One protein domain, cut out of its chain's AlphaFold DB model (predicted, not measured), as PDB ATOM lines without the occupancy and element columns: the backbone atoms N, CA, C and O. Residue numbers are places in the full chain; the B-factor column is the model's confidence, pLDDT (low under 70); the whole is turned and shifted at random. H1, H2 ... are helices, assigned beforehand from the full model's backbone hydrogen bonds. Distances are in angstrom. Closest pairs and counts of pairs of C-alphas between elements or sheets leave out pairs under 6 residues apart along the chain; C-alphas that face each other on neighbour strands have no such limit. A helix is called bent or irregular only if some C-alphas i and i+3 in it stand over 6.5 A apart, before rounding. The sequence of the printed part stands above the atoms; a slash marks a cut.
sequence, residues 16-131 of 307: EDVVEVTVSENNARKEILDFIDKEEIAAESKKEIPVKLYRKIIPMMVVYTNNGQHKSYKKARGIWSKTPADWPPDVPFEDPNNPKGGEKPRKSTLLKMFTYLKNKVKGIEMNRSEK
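AT A GLANCE: This is residues 16 to 131 of the 307 residues of the protein "DgyrCDS7270" of Dimorphilus gyrociliatus (UniProt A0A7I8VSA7). Two long helices, H1 and H3, cross as an open X, and the shorter helix H2 packs beside the crossing, closely on H3 and more lightly on H1. The long link of residues 66 to 106, with no named element, makes a wide loop beside H2, on the side turned away from the last residues of H1, while residues 40 to 46 and 126 to 131 stick out. The printed part has 116 residues with three named helices, in the order H1, H2, H3, and no named strand; the class is all helix. The whole is compact, with a radius of gyration of the C-alphas of 14.6 A, and its C-alphas span 40 by 35 by 24 A.

IN THESE COORDINATES: H1 is residues 16 to 44, 43.2 A from first to last C-alpha, and begins with C-alpha 16 at (0.208, 98.603, -1.327). A short link of 6 residues leads to H2, residues 51 to 65, 21.0 A long, with C-alpha 51 at (17.546, 90.352, -32.812). H2 is irregular, but only just: C-alphas 56 and 59 are 6.6 A apart. A long link of 41 residues follows. H3 is residues 107 to 129, 32.2 A long, and ends with C-alpha 129 at (21.511, 112.899, -11.757).

HOW THE PARTS SIT: H1 touches H2 with residues 28 to 35 alone; their closest C-alphas are those of Ile 32 and Met 61, 6.7 A apart. H1 and H2 run opposite ways at a steep tilt of 49 degrees. H2 touches H3 with 19 pairs of C-alphas within 8 A, the closest being those of Val 51 and Lys 107, 6.2 A apart. H2 and H3 run the same way at a tilt of 38 degrees, only just steep. H1 and H3 are close but not clearly touching: their closest C-alphas, those of Ile 36 and Lys 118, are 7.0 A apart. They run opposite ways at a steep tilt of 61 degrees. In H1 and H3 every O i to N i+4 pair is within hydrogen-bond range; in H2 9 of 11 are.

THE WHOLE: The two C-alphas farthest apart are those of Glu 16 and Lys 46, at 45.1 A. The printed part has no cut. The link from H2 to H3 is long, and its C-alphas lie 10 to 22 A from the mean of the C-alphas. Residues 40 to 46, of which 40 to 44 belong to H1, stand free, and so do residues 126 to 131, of which 126 to 129 belong to H3. The mean pLDDT of the printed part is 86.7; it is under 70 at residues 16 to 22, 67 to 76 and 130 to 131.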
ATOM      1  N   GLU A  16      -0.368  99.795  -0.681       62.28
ATOM      2  CA  GLU A  16       0.208  98.603  -1.327       62.28
ATOM      3  C   GLU A  16       0.367  98.789  -2.847       62.28
ATOM      4  O   GLU A  16       1.415  98.453  -3.406       62.28
ATOM      5  N   ASP A  17      -0.606  99.437  -3.497       59.69
ATOM      6  CA  ASP A  17      -0.577  99.720  -4.938       59.69
ATOM      7  C   ASP A  17       0.584 100.651  -5.343       59.69
ATOM      8  O   ASP A  17       1.175 100.497  -6.416       59.69
ATOM      9  N   VAL A  18       0.949 101.620  -4.496       61.91
ATOM     10  CA  VAL A  18       2.032 102.577  -4.792       61.91
ATOM     11  C   VAL A  18       3.401 101.902  -4.679       61.91
ATOM     12  O   VAL A  18       4.286 102.118  -5.517       61.91
ATOM     13  N   VAL A  19       3.582 101.038  -3.677       63.59
ATOM     14  CA  VAL A  19       4.844 100.318  -3.461       63.59
ATOM     15  C   VAL A  19       5.106  99.310  -4.588       63.59
ATOM     16  O   VAL A  19       6.233  99.225  -5.081       63.59
ATOM     17  N   GLU A  20       4.090  98.588  -5.073       66.62
ATOM     18  CA  GLU A  20       4.285  97.608  -6.153       66.62
ATOM     19  C   GLU A  20       4.692  98.272  -7.486       66.62
ATOM     20  O   GLU A  20       5.584  97.779  -8.193       66.62
ATOM     21  N   VAL A  21       4.102  99.431  -7.809       66.88
ATOM     22  CA  VAL A  21       4.415 100.184  -9.037       66.88
ATOM     23  C   VAL A  21       5.874 100.646  -9.041       66.88
ATOM     24  O   VAL A  21       6.592 100.397 -10.013       66.88
ATOM     25  N   THR A  22       6.352 101.232  -7.940       69.81
ATOM     26  CA  THR A  22       7.728 101.759  -7.852       69.81
ATOM     27  C   THR A  22       8.794 100.660  -7.938       69.81
ATOM     28  O   THR A  22       9.823 100.834  -8.600       69.81
ATOM     29  N   VAL A  23       8.561  99.489  -7.335       71.19
ATOM     30  CA  VAL A  23       9.487  98.344  -7.429       71.19
ATOM     31  C   VAL A  23       9.550  97.805  -8.861       71.19
ATOM     32  O   VAL A  23      10.638  97.526  -9.377       71.19
ATOM     33  N   SER A  24       8.400  97.687  -9.529       76.44
ATOM     34  CA  SER A  24       8.323  97.230 -10.921       76.44
ATOM     35  C   SER A  24       9.049  98.185 -11.881       76.44
ATOM     36  O   SER A  24       9.795  97.732 -12.752       76.44
ATOM     37  N   GLU A  25       8.882  99.498 -11.709       78.69
ATOM     38  CA  GLU A  25       9.555 100.520 -12.521       78.69
ATOM     39  C   GLU A  25      11.076 100.512 -12.344       78.69
ATOM     40  O   GLU A  25      11.817 100.562 -13.330       78.69
ATOM     41  N   ASN A  26      11.560 100.382 -11.107       83.62
ATOM     42  CA  ASN A  26      12.994 100.330 -10.827       83.62
ATOM     43  C   ASN A  26      13.662  99.083 -11.423       83.62
ATOM     44  O   ASN A  26      14.769  99.171 -11.958       83.62
ATOM     45  N   ASN A  27      12.980  97.934 -11.400       86.38
ATOM     46  CA  ASN A  27      13.478  96.715 -12.037       86.38
ATOM     47  C   ASN A  27      13.554  96.859 -13.563       86.38
ATOM     48  O   ASN A  27      14.558  96.482 -14.165       86.38
ATOM     49  N   ALA A  28      12.525  97.447 -14.184       88.06
ATOM     50  CA  ALA A  28      12.513  97.730 -15.618       88.06
ATOM     51  C   ALA A  28      13.636  98.693 -16.025       88.06
ATOM     52  O   ALA A  28      14.361  98.422 -16.982       88.06
ATOM     53  N   ARG A  29      13.820  99.787 -15.271       90.69
ATOM     54  CA  ARG A  29      14.916 100.744 -15.472       90.69
ATOM     55  C   ARG A  29      16.268 100.048 -15.409       90.69
ATOM     56  O   ARG A  29      17.067 100.208 -16.325       90.69
ATOM     57  N   LYS A  30      16.507  99.244 -14.369       91.88
ATOM     58  CA  LYS A  30      17.759  98.496 -14.223       91.88
ATOM     59  C   LYS A  30      18.005  97.576 -15.419       91.88
ATOM     60  O   LYS A  30      19.089  97.597 -15.983       91.88
ATOM     61  N   GLU A  31      16.995  96.826 -15.853       93.56
ATOM     62  CA  GLU A  31      17.132  95.931 -17.006       93.56
ATOM     63  C   GLU A  31      17.435  96.692 -18.313       93.56
ATOM     64  O   GLU A  31      18.192  96.198 -19.148       93.56
ATOM     65  N   ILE A  32      16.883  97.901 -18.484       94.38
ATOM     66  CA  ILE A  32      17.199  98.792 -19.611       94.38
ATOM     67  C   ILE A  32      18.658  99.249 -19.562       94.38
ATOM     68  O   ILE A  32      19.351  99.131 -20.572       94.38
ATOM     69  N   LEU A  33      19.124  99.743 -18.414       94.00
ATOM     70  CA  LEU A  33      20.495 100.238 -18.254       94.00
ATOM     71  C   LEU A  33      21.518  99.109 -18.430       94.00
ATOM     72  O   LEU A  33      22.405  99.223 -19.271       94.00
ATOM     73  N   ASP A  34      21.301  97.963 -17.777       94.12
ATOM     74  CA  ASP A  34      22.147  96.773 -17.926       94.12
ATOM     75  C   ASP A  34      22.237  96.312 -19.395       94.12
ATOM     76  O   ASP A  34      23.245  95.744 -19.825       94.12
ATOM     77  N   PHE A  35      21.165  96.491 -20.177       95.06
ATOM     78  CA  PHE A  35      21.174  96.163 -21.601       95.06
ATOM     79  C   PHE A  35      21.959  97.180 -22.433       95.06
ATOM     80  O   PHE A  35      22.672  96.771 -23.349       95.06
ATOM     81  N   ILE A  36      21.834  98.476 -22.134       94.25
ATOM     82  CA  ILE A  36      22.594  99.537 -22.806       94.25
ATOM     83  C   ILE A  36      24.096  99.309 -22.605       94.25
ATOM     84  O   ILE A  36      24.830  99.294 -23.591       94.25
ATOM     85  N   ASP A  37      24.528  99.029 -21.377       92.25
ATOM     86  CA  ASP A  37      25.942  98.789 -21.061       92.25
ATOM     87  C   ASP A  37      26.476  97.548 -21.793       92.25
ATOM     88  O   ASP A  37      27.551  97.561 -22.396       92.25
ATOM     89  N   LYS A  38      25.685  96.465 -21.827       92.25
ATOM     90  CA  LYS A  38      26.020  95.262 -22.608       92.25
ATOM     91  C   LYS A  38      26.127  95.547 -24.099       92.25
ATOM     92  O   LYS A  38      26.938  94.907 -24.769       92.25
ATOM     93  N   GLU A  39      25.297  96.442 -24.630       94.31
ATOM     94  CA  GLU A  39      25.351  96.811 -26.041       94.31
ATOM     95  C   GLU A  39      26.610  97.597 -26.383       94.31
ATOM     96  O   GLU A  39      27.222  97.318 -27.410       94.31
ATOM     97  N   GLU A  40      27.051  98.484 -25.496       92.50
ATOM     98  CA  GLU A  40      28.295  99.240 -25.658       92.50
ATOM     99  C   GLU A  40      29.513  98.318 -25.663       92.50
ATOM    100  O   GLU A  40      30.298  98.335 -26.611       92.50
ATOM    101  N   ILE A  41      29.588  97.397 -24.700       91.56
ATOM    102  CA  ILE A  41      30.648  96.379 -24.640       91.56
ATOM    103  C   ILE A  41      30.618  95.473 -25.887       91.56
ATOM    104  O   ILE A  41      31.656  95.075 -26.432       91.56
ATOM    105  N   ALA A  42      29.424  95.110 -26.368       89.88
ATOM    106  CA  ALA A  42      29.277  94.310 -27.581       89.88
ATOM    107  C   ALA A  42      29.738  95.077 -28.831       89.88
ATOM    108  O   ALA A  42      30.421  94.498 -29.676       89.88
ATOM    109  N   ALA A  43      29.420  96.370 -28.935       88.44
ATOM    110  CA  ALA A  43      29.844  97.228 -30.036       88.44
ATOM    111  C   ALA A  43      31.374  97.386 -30.077       88.44
ATOM    112  O   ALA A  43      31.974  97.207 -31.140       88.44
ATOM    113  N   GLU A  44      32.015  97.616 -28.927       89.31
ATOM    114  CA  GLU A  44      33.479  97.687 -28.797       89.31
ATOM    115  C   GLU A  44      34.157  96.379 -29.220       89.31
ATOM    116  O   GLU A  44      35.153  96.375 -29.946       89.31
ATOM    117  N   SER A  45      33.571  95.245 -28.830       89.56
ATOM    118  CA  SER A  45      34.073  93.912 -29.181       89.56
ATOM    119  C   SER A  45      33.623  93.410 -30.560       89.56
ATOM    120  O   SER A  45      33.925  92.270 -30.917       89.56
ATOM    121  N   LYS A  46      32.906  94.234 -31.344       91.44
ATOM    122  CA  LYS A  46      32.286  93.869 -32.636       91.44
ATOM    123  C   LYS A  46      31.397  92.618 -32.556       91.44
ATOM    124  O   LYS A  46      31.177  91.939 -33.562       91.44
ATOM    125  N   LYS A  47      30.885  92.290 -31.368       92.50
ATOM    126  CA  LYS A  47      29.976  91.164 -31.153       92.50
ATOM    127  C   LYS A  47      28.575  91.549 -31.591       92.50
ATOM    128  O   LYS A  47      28.016  92.568 -31.193       92.50
ATOM    129  N   GLU A  48      27.981  90.695 -32.409       93.69
ATOM    130  CA  GLU A  48      26.649  90.939 -32.931       93.69
ATOM    131  C   GLU A  48      25.570  90.617 -31.883       93.69
ATOM    132  O   GLU A  48      25.443  89.484 -31.421       93.69
ATOM    133  N   ILE A  49      24.732  91.601 -31.543       93.62
ATOM    134  CA  ILE A  49      23.605  91.380 -30.629       93.62
ATOM    135  C   ILE A  49      22.456  90.653 -31.344       93.62
ATOM    136  O   ILE A  49      22.011  91.105 -32.415       93.62
ATOM    137  N   PRO A  50      21.917  89.569 -30.749       96.31
ATOM    138  CA  PRO A  50      20.764  88.860 -31.283       96.31
ATOM    139  C   PRO A  50      19.518  89.745 -31.402       96.31
ATOM    140  O   PRO A  50      19.113  90.422 -30.456       96.31
ATOM    141  N   VAL A  51      18.814  89.640 -32.535       96.12
ATOM    142  CA  VAL A  51      17.546  90.352 -32.812       96.12
ATOM    143  C   VAL A  51      16.500  90.150 -31.709       96.12
ATOM    144  O   VAL A  51      15.737  91.061 -31.393       96.12
ATOM    145  N   LYS A  52      16.473  88.961 -31.095       96.12
ATOM    146  CA  LYS A  52      15.543  88.622 -30.010       96.12
ATOM    147  C   LYS A  52      15.670  89.570 -28.812       96.12
ATOM    148  O   LYS A  52      14.657  89.876 -28.194       96.12
ATOM    149  N   LEU A  53      16.879  90.048 -28.510       95.56
ATOM    150  CA  LEU A  53      17.100  90.963 -27.394       95.56
ATOM    151  C   LEU A  53      16.580  92.370 -27.703       95.56
ATOM    152  O   LEU A  53      15.867  92.935 -26.880       95.56
ATOM    153  N   TYR A  54      16.807  92.878 -28.920       96.56
ATOM    154  CA  TYR A  54      16.213  94.146 -29.362       96.56
ATOM    155  C   TYR A  54      14.684  94.127 -29.266       96.56
ATOM    156  O   TYR A  54      14.074  95.062 -28.752       96.56
ATOM    157  N   ARG A  55      14.049  93.028 -29.692       95.50
ATOM    158  CA  ARG A  55      12.587  92.883 -29.608       95.50
ATOM    159  C   ARG A  55      12.048  92.842 -28.179       95.50
ATOM    160  O   ARG A  55      10.884  93.179 -27.967       95.50
ATOM    161  N   LYS A  56      12.882  92.425 -27.222       94.31
ATOM    162  CA  LYS A  56      12.555  92.437 -25.797       94.31
ATOM    163  C   LYS A  56      12.713  93.838 -25.205       94.31
ATOM    164  O   LYS A  56      11.811  94.279 -24.509       94.31
ATOM    165  N   ILE A  57      13.814  94.533 -25.500       95.88
ATOM    166  CA  ILE A  57      14.175  95.794 -24.833       95.88
ATOM    167  C   ILE A  57      13.485  97.032 -25.418       95.88
ATOM    168  O   ILE A  57      13.197  97.981 -24.703       95.88
ATOM    169  N   ILE A  58      13.174  97.051 -26.714       95.75
ATOM    170  CA  ILE A  58      12.563  98.230 -27.347       95.75
ATOM    171  C   ILE A  58      11.201  98.594 -26.718       95.75
ATOM    172  O   ILE A  58      11.021  99.760 -26.370       95.75
ATOM    173  N   PRO A  59      10.258  97.652 -26.488       93.31
ATOM    174  CA  PRO A  59       9.004  97.965 -25.799       93.31
ATOM    175  C   PRO A  59       9.231  98.544 -24.400       93.31
ATOM    176  O   PRO A  59       8.556  99.490 -24.004       93.31
ATOM    177  N   MET A  60      10.220  98.000 -23.688       92.44
ATOM    178  CA  MET A  60      10.620  98.433 -22.351       92.44
ATOM    179  C   MET A  60      11.056  99.902 -22.353       92.44
ATOM    180  O   MET A  60      10.552 100.712 -21.576       92.44
ATOM    181  N   MET A  61      11.934 100.263 -23.289       94.88
ATOM    182  CA  MET A  61      12.448 101.622 -23.439       94.88
ATOM    183  C   MET A  61      11.377 102.617 -23.897       94.88
ATOM    184  O   MET A  61      11.390 103.761 -23.453       94.88
ATOM    185  N   VAL A  62      10.429 102.212 -24.751       93.94
ATOM    186  CA  VAL A  62       9.316 103.091 -25.157       93.94
ATOM    187  C   VAL A  62       8.422 103.432 -23.965       93.94
ATOM    188  O   VAL A  62       8.071 104.594 -23.785       93.94
ATOM    189  N   VAL A  63       8.086 102.450 -23.120       90.56
ATOM    190  CA  VAL A  63       7.313 102.706 -21.891       90.56
ATOM    191  C   VAL A  63       8.085 103.624 -20.948       90.56
ATOM    192  O   VAL A  63       7.519 104.583 -20.426       90.56
ATOM    193  N   TYR A  64       9.381 103.357 -20.775       89.88
ATOM    194  CA  TYR A  64      10.253 104.137 -19.905       89.88
ATOM    195  C   TYR A  64      10.381 105.603 -20.344       89.88
ATOM    196  O   TYR A  64      10.264 106.513 -19.530       89.88
ATOM    197  N   THR A  65      10.592 105.839 -21.641       91.88
ATOM    198  CA  THR A  65      10.852 107.180 -22.190       91.88
ATOM    199  C   THR A  65       9.603 108.036 -22.387       91.88
ATOM    200  O   THR A  65       9.726 109.252 -22.492       91.88
ATOM    201  N   ASN A  66       8.408 107.439 -22.414       86.44
ATOM    202  CA  ASN A  66       7.136 108.159 -22.543       86.44
ATOM    203  C   ASN A  66       6.463 108.428 -21.178       86.44
ATOM    204  O   ASN A  66       5.237 108.486 -21.076       86.44
ATOM    205  N   ASN A  67       7.273 108.617 -20.128       67.50
ATOM    206  CA  ASN A  67       6.869 109.099 -18.801       67.50
ATOM    207  C   ASN A  67       5.832 108.248 -18.050       67.50
ATOM    208  O   ASN A  67       4.983 108.798 -17.353       67.50
ATOM    209  N   GLY A  68       5.873 106.916 -18.162       56.91
ATOM    210  CA  GLY A  68       5.090 106.058 -17.261       56.91
ATOM    211  C   GLY A  68       3.568 106.264 -17.327       56.91
ATOM    212  O   GLY A  68       2.844 105.742 -16.483       56.91
ATOM    213  N   GLN A  69       3.038 106.956 -18.354       52.56
ATOM    214  CA  GLN A  69       1.582 107.092 -18.537       52.56
ATOM    215  C   GLN A  69       0.888 105.725 -18.632       52.56
ATOM    216  O   GLN A  69      -0.308 105.590 -18.377       52.56
ATOM    217  N   HIS A  70       1.656 104.680 -18.933       53.91
ATOM    218  CA  HIS A  70       1.239 103.305 -18.779       53.91
ATOM    219  C   HIS A  70       1.692 102.745 -17.425       53.91
ATOM    220  O   HIS A  70       2.746 102.124 -17.330       53.91
ATOM    221  N   LYS A  71       0.824 102.875 -16.409       55.66
ATOM    222  CA  LYS A  71       0.994 102.338 -15.038       55.66
ATOM    223  C   LYS A  71       1.276 100.828 -14.950       55.66
ATOM    224  O   LYS A  71       1.533 100.312 -13.871       55.66
ATOM    225  N   SER A  72       1.210 100.081 -16.057       59.38
ATOM    226  CA  SER A  72       1.612  98.675 -16.071       59.38
ATOM    227  C   SER A  72       2.470  98.345 -17.289       59.38
ATOM    228  O   SER A  72       2.031  98.305 -18.440       59.38
ATOM    229  N   TYR A  73       3.725  98.038 -16.998       58.44
ATOM    230  CA  TYR A  73       4.727  97.615 -17.964       58.44
ATOM    231  C   TYR A  73       4.349  96.332 -18.721       58.44
ATOM    232  O   TYR A  73       4.779  96.093 -19.847       58.44
ATOM    233  N   LYS A  74       3.530  95.478 -18.097       57.56
ATOM    234  CA  LYS A  74       3.300  94.111 -18.575       57.56
ATOM    235  C   LYS A  74       2.345  94.023 -19.767       57.56
ATOM    236  O   LYS A  74       2.433  93.039 -20.499       57.56
ATOM    237  N   LYS A  75       1.422  94.975 -19.976       59.03
ATOM    238  CA  LYS A  75       0.356  94.845 -20.997       59.03
ATOM    239  C   LYS A  75      -0.234  96.178 -21.461       59.03
ATOM    240  O   LYS A  75      -1.453  96.288 -21.600       59.03
ATOM    241  N   ALA A  76       0.584  97.187 -21.734       64.44
ATOM    242  CA  ALA A  76       0.077  98.408 -22.353       64.44
ATOM    243  C   ALA A  76      -0.329  98.131 -23.815       64.44
ATOM    244  O   ALA A  76       0.418  98.326 -24.775       64.44
ATOM    245  N   ARG A  77      -1.540  97.588 -23.983       72.44
ATOM    246  CA  ARG A  77      -2.194  97.448 -25.280       72.44
ATOM    247  C   ARG A  77      -2.276  98.841 -25.891       72.44
ATOM    248  O   ARG A  77      -2.777  99.765 -25.261       72.44
ATOM    249  N   GLY A  78      -1.792  98.973 -27.119       82.81
ATOM    250  CA  GLY A  78      -1.905 100.219 -27.867       82.81
ATOM    251  C   GLY A  78      -0.716 101.174 -27.770       82.81
ATOM    252  O   GLY A  78      -0.812 102.220 -28.403       82.81
ATOM    253  N   ILE A  79       0.409 100.826 -27.121       87.75
ATOM    254  CA  ILE A  79       1.651 101.638 -27.210       87.75
ATOM    255  C   ILE A  79       1.981 101.963 -28.676       87.75
ATOM    256  O   ILE A  79       2.301 103.090 -29.022       87.75
ATOM    257  N   TRP A  80       1.821 100.977 -29.558       91.12
ATOM    258  CA  TRP A  80       2.143 101.076 -30.985       91.12
ATOM    259  C   TRP A  80       0.984 101.589 -31.859       91.12
ATOM    260  O   TRP A  80       1.049 101.545 -33.091       91.12
ATOM    261  N   SER A  81      -0.126 102.020 -31.247       90.06
ATOM    262  CA  SER A  81      -1.297 102.501 -31.990       90.06
ATOM    263  C   SER A  81      -1.076 103.905 -32.546       90.06
ATOM    264  O   SER A  81      -1.427 104.158 -33.701       90.06
ATOM    265  N   LYS A  82      -0.428 104.771 -31.759       91.00
ATOM    266  CA  LYS A  82      -0.195 106.181 -32.063       91.00
ATOM    267  C   LYS A  82       1.265 106.534 -31.806       91.00
ATOM    268  O   LYS A  82       1.765 106.330 -30.705       91.00
ATOM    269  N   THR A  83       1.923 107.079 -32.822       93.56
ATOM    270  CA  THR A  83       3.286 107.604 -32.707       93.56
ATOM    271  C   THR A  83       3.308 108.809 -31.755       93.56
ATOM    272  O   THR A  83       2.443 109.682 -31.892       93.56
ATOM    273  N   PRO A  84       4.249 108.875 -30.792       93.00
ATOM    274  CA  PRO A  84       4.429 110.048 -29.940       93.00
ATOM    275  C   PRO A  84       4.698 111.317 -30.759       93.00
ATOM    276  O   PRO A  84       5.297 111.252 -31.830       93.00
ATOM    277  N   ALA A  85       4.253 112.473 -30.260       92.75
ATOM    278  CA  ALA A  85       4.383 113.745 -30.979       92.75
ATOM    279  C   ALA A  85       5.847 114.195 -31.143       92.75
ATOM    280  O   ALA A  85       6.179 114.873 -32.108       92.75
ATOM    281  N   ASP A  86       6.708 113.799 -30.209       92.88
ATOM    282  CA  ASP A  86       8.144 114.078 -30.165       92.88
ATOM    283  C   ASP A  86       8.997 112.981 -30.835       92.88
ATOM    284  O   ASP A  86      10.226 112.985 -30.730       92.88
ATOM    285  N   TRP A  87       8.363 112.012 -31.505       95.44
ATOM    286  CA  TRP A  87       9.071 110.933 -32.184       95.44
ATOM    287  C   TRP A  87       9.635 111.407 -33.539       95.44
ATOM    288  O   TRP A  87       8.881 111.963 -34.341       95.44
ATOM    289  N   PRO A  88      10.925 111.174 -33.846       97.12
ATOM    290  CA  PRO A  88      11.523 111.632 -35.098       97.12
ATOM    291  C   PRO A  88      10.886 110.979 -36.337       97.12
ATOM    292  O   PRO A  88      10.624 109.773 -36.323       97.12
ATOM    293  N   PRO A  89      10.679 111.725 -37.438       96.88
ATOM    294  CA  PRO A  89      10.023 111.202 -38.641       96.88
ATOM    295  C   PRO A  89      10.856 110.148 -39.391       96.88
ATOM    296  O   PRO A  89      10.312 109.366 -40.167       96.88
ATOM    297  N   ASP A  90      12.169 110.117 -39.178       97.38
ATOM    298  CA  ASP A  90      13.122 109.194 -39.800       97.38
ATOM    299  C   ASP A  90      13.343 107.899 -38.994       97.38
ATOM    300  O   ASP A  90      13.938 106.935 -39.500       97.38
ATOM    301  N   VAL A  91      12.837 107.849 -37.757       97.75
ATOM    302  CA  VAL A  91      12.904 106.680 -36.880       97.75
ATOM    303  C   VAL A  91      11.567 105.931 -36.942       97.75
ATOM    304  O   VAL A  91      10.540 106.466 -36.529       97.75
ATOM    305  N   PRO A  92      11.538 104.672 -37.408       96.19
ATOM    306  CA  PRO A  92      10.296 103.910 -37.504       96.19
ATOM    307  C   PRO A  92       9.666 103.696 -36.119       96.19
ATOM    308  O   PRO A  92      10.371 103.425 -35.149       96.19
ATOM    309  N   PHE A  93       8.339 103.793 -36.025       95.75
ATOM    310  CA  PHE A  93       7.583 103.520 -34.798       95.75
ATOM    311  C   PHE A  93       6.649 102.325 -35.014       95.75
ATOM    312  O   PHE A  93       5.484 102.472 -35.389       95.75
ATOM    313  N   GLU A  94       7.183 101.119 -34.822       94.62
ATOM    314  CA  GLU A  94       6.495  99.860 -35.111       94.62
ATOM    315  C   GLU A  94       6.658  98.868 -33.958       94.62
ATOM    316  O   GLU A  94       7.693  98.842 -33.294       94.62
ATOM    317  N   ASP A  95       5.656  98.014 -33.737       94.25
ATOM    318  CA  ASP A  95       5.751  96.965 -32.722       94.25
ATOM    319  C   ASP A  95       6.822  95.931 -33.133       94.25
ATOM    320  O   ASP A  95       6.678  95.260 -34.164       94.25
ATOM    321  N   PRO A  96       7.881  95.737 -32.327       94.88
ATOM    322  CA  PRO A  96       8.950  94.802 -32.651       94.88
ATOM    323  C   PRO A  96       8.500  93.331 -32.641       94.88
ATOM    324  O   PRO A  96       9.200  92.470 -33.189       94.88
ATOM    325  N   ASN A  97       7.357  93.029 -32.016       92.56
ATOM    326  CA  ASN A  97       6.797  91.688 -31.875       92.56
ATOM    327  C   ASN A  97       5.559  91.457 -32.748       92.56
ATOM    328  O   ASN A  97       5.369  90.323 -33.198       92.56
ATOM    329  N   ASN A  98       4.755  92.497 -33.003       87.44
ATOM    330  CA  ASN A  98       3.495  92.390 -33.743       87.44
ATOM    331  C   ASN A  98       3.338  93.443 -34.865       87.44
ATOM    332  O   ASN A  98       2.655  94.455 -34.698       87.44
ATOM    333  N   PRO A  99       3.960  93.220 -36.028       77.88
ATOM    334  CA  PRO A  99       3.987  94.193 -37.116       77.88
ATOM    335  C   PRO A  99       2.602  94.494 -37.706       77.88
ATOM    336  O   PRO A  99       1.793  93.589 -37.942       77.88
ATOM    337  N   LYS A 100       2.363  95.762 -38.063       73.62
ATOM    338  CA  LYS A 100       1.225  96.171 -38.903       73.62
ATOM    339  C   LYS A 100       1.461  95.645 -40.329       73.62
ATOM    340  O   LYS A 100       2.174  96.272 -41.099       73.62
ATOM    341  N   GLY A 101       0.903  94.480 -40.664       79.44
ATOM    342  CA  GLY A 101       1.037  93.870 -42.000       79.44
ATOM    343  C   GLY A 101       1.722  92.499 -42.044       79.44
ATOM    344  O   GLY A 101       1.962  91.983 -43.128       79.44
ATOM    345  N   GLY A 102       2.011  91.885 -40.892       85.19
ATOM    346  CA  GLY A 102       2.409  90.472 -40.806       85.19
ATOM    347  C   GLY A 102       3.912  90.176 -40.889       85.19
ATOM    348  O   GLY A 102       4.326  89.100 -40.459       85.19
ATOM    349  N   GLU A 103       4.755  91.112 -41.338       91.88
ATOM    350  CA  GLU A 103       6.216  90.920 -41.386       91.88
ATOM    351  C   GLU A 103       6.946  91.612 -40.236       91.88
ATOM    352  O   GLU A 103       6.875  92.826 -40.083       91.88
ATOM    353  N   LYS A 104       7.661  90.843 -39.402       93.69
ATOM    354  CA  LYS A 104       8.349  91.406 -38.228       93.69
ATOM    355  C   LYS A 104       9.446  92.384 -38.667       93.69
ATOM    356  O   LYS A 104      10.169  92.059 -39.612       93.69
ATOM    357  N   PRO A 105       9.672  93.492 -37.934       95.38
ATOM    358  CA  PRO A 105      10.707  94.454 -38.288       95.38
ATOM    359  C   PRO A 105      12.081  93.796 -38.452       95.38
ATOM    360  O   PRO A 105      12.473  92.906 -37.675       95.38
ATOM    361  N   ARG A 106      12.808  94.241 -39.483       96.12
ATOM    362  CA  ARG A 106      14.182  93.810 -39.764       96.12
ATOM    363  C   ARG A 106      15.135  94.350 -38.700       96.12
ATOM    364  O   ARG A 106      14.851  95.335 -38.023       96.12
ATOM    365  N   LYS A 107      16.315  93.732 -38.594       96.12
ATOM    366  CA  LYS A 107      17.353  94.156 -37.644       96.12
ATOM    367  C   LYS A 107      17.743  95.631 -37.809       96.12
ATOM    368  O   LYS A 107      17.905  96.315 -36.809       96.12
ATOM    369  N   SER A 108      17.844  96.124 -39.043       96.94
ATOM    370  CA  SER A 108      18.157  97.532 -39.326       96.94
ATOM    371  C   SER A 108      17.102  98.498 -38.776       96.94
ATOM    372  O   SER A 108      17.457  99.521 -38.199       96.94
ATOM    373  N   THR A 109      15.816  98.159 -38.901       96.88
ATOM    374  CA  THR A 109      14.693  98.919 -38.328       96.88
ATOM    375  C   THR A 109      14.789  98.964 -36.803       96.88
ATOM    376  O   THR A 109      14.736 100.039 -36.211       96.88
ATOM    377  N   LEU A 110      15.010  97.805 -36.174       97.19
ATOM    378  CA  LEU A 110      15.150  97.696 -34.718       97.19
ATOM    379  C   LEU A 110      16.359  98.479 -34.197       97.19
ATOM    380  O   LEU A 110      16.261  99.115 -33.153       97.19
ATOM    381  N   LEU A 111      17.475  98.468 -34.928       97.25
ATOM    382  CA  LEU A 111      18.670  99.217 -34.551       97.25
ATOM    383  C   LEU A 111      18.408 100.728 -34.563       97.25
ATOM    384  O   LEU A 111      18.747 101.394 -33.595       97.25
ATOM    385  N   LYS A 112      17.724 101.258 -35.589       98.00
ATOM    386  CA  LYS A 112      17.333 102.680 -35.634       98.00
ATOM    387  C   LYS A 112      16.476 103.084 -34.432       98.00
ATOM    388  O   LYS A 112      16.752 104.096 -33.794       98.00
ATOM    389  N   MET A 113      15.466 102.272 -34.106       97.75
ATOM    390  CA  MET A 113      14.620 102.491 -32.928       97.75
ATOM    391  C   MET A 113      15.438 102.473 -31.639       97.75
ATOM    392  O   MET A 113      15.300 103.362 -30.803       97.75
ATOM    393  N   PHE A 114      16.296 101.464 -31.487       97.75
ATOM    394  CA  PHE A 114      17.125 101.294 -30.305       97.75
ATOM    395  C   PHE A 114      18.099 102.458 -30.114       97.75
ATOM    396  O   PHE A 114      18.165 102.992 -29.015       97.75
ATOM    397  N   THR A 115      18.807 102.898 -31.158       97.50
ATOM    398  CA  THR A 115      19.754 104.021 -31.069       97.50
ATOM    399  C   THR A 115      19.064 105.306 -30.615       97.50
ATOM    400  O   THR A 115      19.561 105.983 -29.716       97.50
ATOM    401  N   TYR A 116      17.892 105.618 -31.178       97.69
ATOM    402  CA  TYR A 116      17.099 106.765 -30.733       97.69
ATOM    403  C   TYR A 116      16.691 106.634 -29.259       97.69
ATOM    404  O   TYR A 116      16.950 107.532 -28.455       97.69
ATOM    405  N   LEU A 117      16.108 105.491 -28.885       96.88
ATOM    406  CA  LEU A 117      15.650 105.242 -27.520       96.88
ATOM    407  C   LEU A 117      16.801 105.263 -26.512       96.88
ATOM    408  O   LEU A 117      16.643 105.816 -25.432       96.88
ATOM    409  N   LYS A 118      17.965 104.712 -26.862       97.25
ATOM    410  CA  LYS A 118      19.178 104.718 -26.038       97.25
ATOM    411  C   LYS A 118      19.606 106.146 -25.713       97.25
ATOM    412  O   LYS A 118      19.821 106.461 -24.547       97.25
ATOM    413  N   ASN A 119      19.659 107.020 -26.716       96.31
ATOM    414  CA  ASN A 119      20.003 108.429 -26.512       96.31
ATOM    415  C   ASN A 119      18.959 109.146 -25.644       96.31
ATOM    416  O   ASN A 119      19.323 109.894 -24.739       96.31
ATOM    417  N   LYS A 120      17.667 108.865 -25.863       95.25
ATOM    418  CA  LYS A 120      16.577 109.421 -25.048       95.25
ATOM    419  C   LYS A 120      16.665 108.968 -23.585       95.25
ATOM    420  O   LYS A 120      16.533 109.795 -22.691       95.25
ATOM    421  N   VAL A 121      16.950 107.686 -23.334       94.38
ATOM    422  CA  VAL A 121      17.183 107.143 -21.982       94.38
ATOM    423  C   VAL A 121      18.367 107.843 -21.320       94.38
ATOM    424  O   VAL A 121      18.218 108.325 -20.204       94.38
ATOM    425  N   LYS A 122      19.511 107.968 -22.006       93.38
ATOM    426  CA  LYS A 122      20.688 108.664 -21.458       93.38
ATOM    427  C   LYS A 122      20.383 110.114 -21.072       93.38
ATOM    428  O   LYS A 122      20.788 110.539 -19.998       93.38
ATOM    429  N   GLY A 123      19.622 110.839 -21.894       92.81
ATOM    430  CA  GLY A 123      19.188 112.201 -21.565       92.81
ATOM    431  C   GLY A 123      18.307 112.271 -20.312       92.81
ATOM    432  O   GLY A 123      18.485 113.157 -19.483       92.81
ATOM    433  N   ILE A 124      17.396 111.307 -20.125       90.50
ATOM    434  CA  ILE A 124      16.579 111.210 -18.901       90.50
ATOM    435  C   ILE A 124      17.458 110.937 -17.675       90.50
ATOM    436  O   ILE A 124      17.243 111.537 -16.625       90.50
ATOM    437  N   GLU A 125      18.434 110.036 -17.795       90.44
ATOM    438  CA  GLU A 125      19.340 109.697 -16.695       90.44
ATOM    439  C   GLU A 125      20.225 110.880 -16.289       90.44
ATOM    440  O   GLU A 125      20.337 111.154 -15.097       90.44
ATOM    441  N   MET A 126      20.767 111.628 -17.258       87.75
ATOM    442  CA  MET A 126      21.543 112.847 -16.995       87.75
ATOM    443  C   MET A 126      20.706 113.894 -16.244       87.75
ATOM    444  O   MET A 126      21.112 114.375 -15.187       87.75
ATOM    445  N   ASN A 127      19.475 114.146 -16.698       86.31
ATOM    446  CA  ASN A 127      18.563 115.079 -16.028       86.31
ATOM    447  C   ASN A 127      18.150 114.609 -14.619       86.31
ATOM    448  O   ASN A 127      17.801 115.426 -13.770       86.31
ATOM    449  N   ARG A 128      18.157 113.294 -14.350       82.94
ATOM    450  CA  ARG A 128      17.888 112.746 -13.011       82.94
ATOM    451  C   ARG A 128      19.078 112.878 -12.073       82.94
ATOM    452  O   ARG A 128      18.855 113.146 -10.898       82.94
ATOM    453  N   SER A 129      20.303 112.689 -12.564       75.06
ATOM    454  CA  SER A 129      21.511 112.899 -11.757       75.06
ATOM    455  C   SER A 129      21.740 114.367 -11.398       75.06
ATOM    456  O   SER A 129      22.393 114.648 -10.401       75.06
ATOM    457  N   GLU A 130      21.191 115.292 -12.188       68.44
ATOM    458  CA  GLU A 130      21.325 116.737 -11.974       68.44
ATOM    459  C   GLU A 130      20.261 117.338 -11.052       68.44
ATOM    460  O   GLU A 130      20.374 118.511 -10.699       68.44
ATOM    461  N   LYS A 131      19.248 116.568 -10.618       63.03
ATOM    462  CA  LYS A 131      18.350 117.062  -9.570       63.03
ATOM    463  C   LYS A 131      19.176 117.311  -8.310       63.03
ATOM    464  O   LYS A 131      19.744 116.354  -7.776       63.03
TER     465      LYS A 131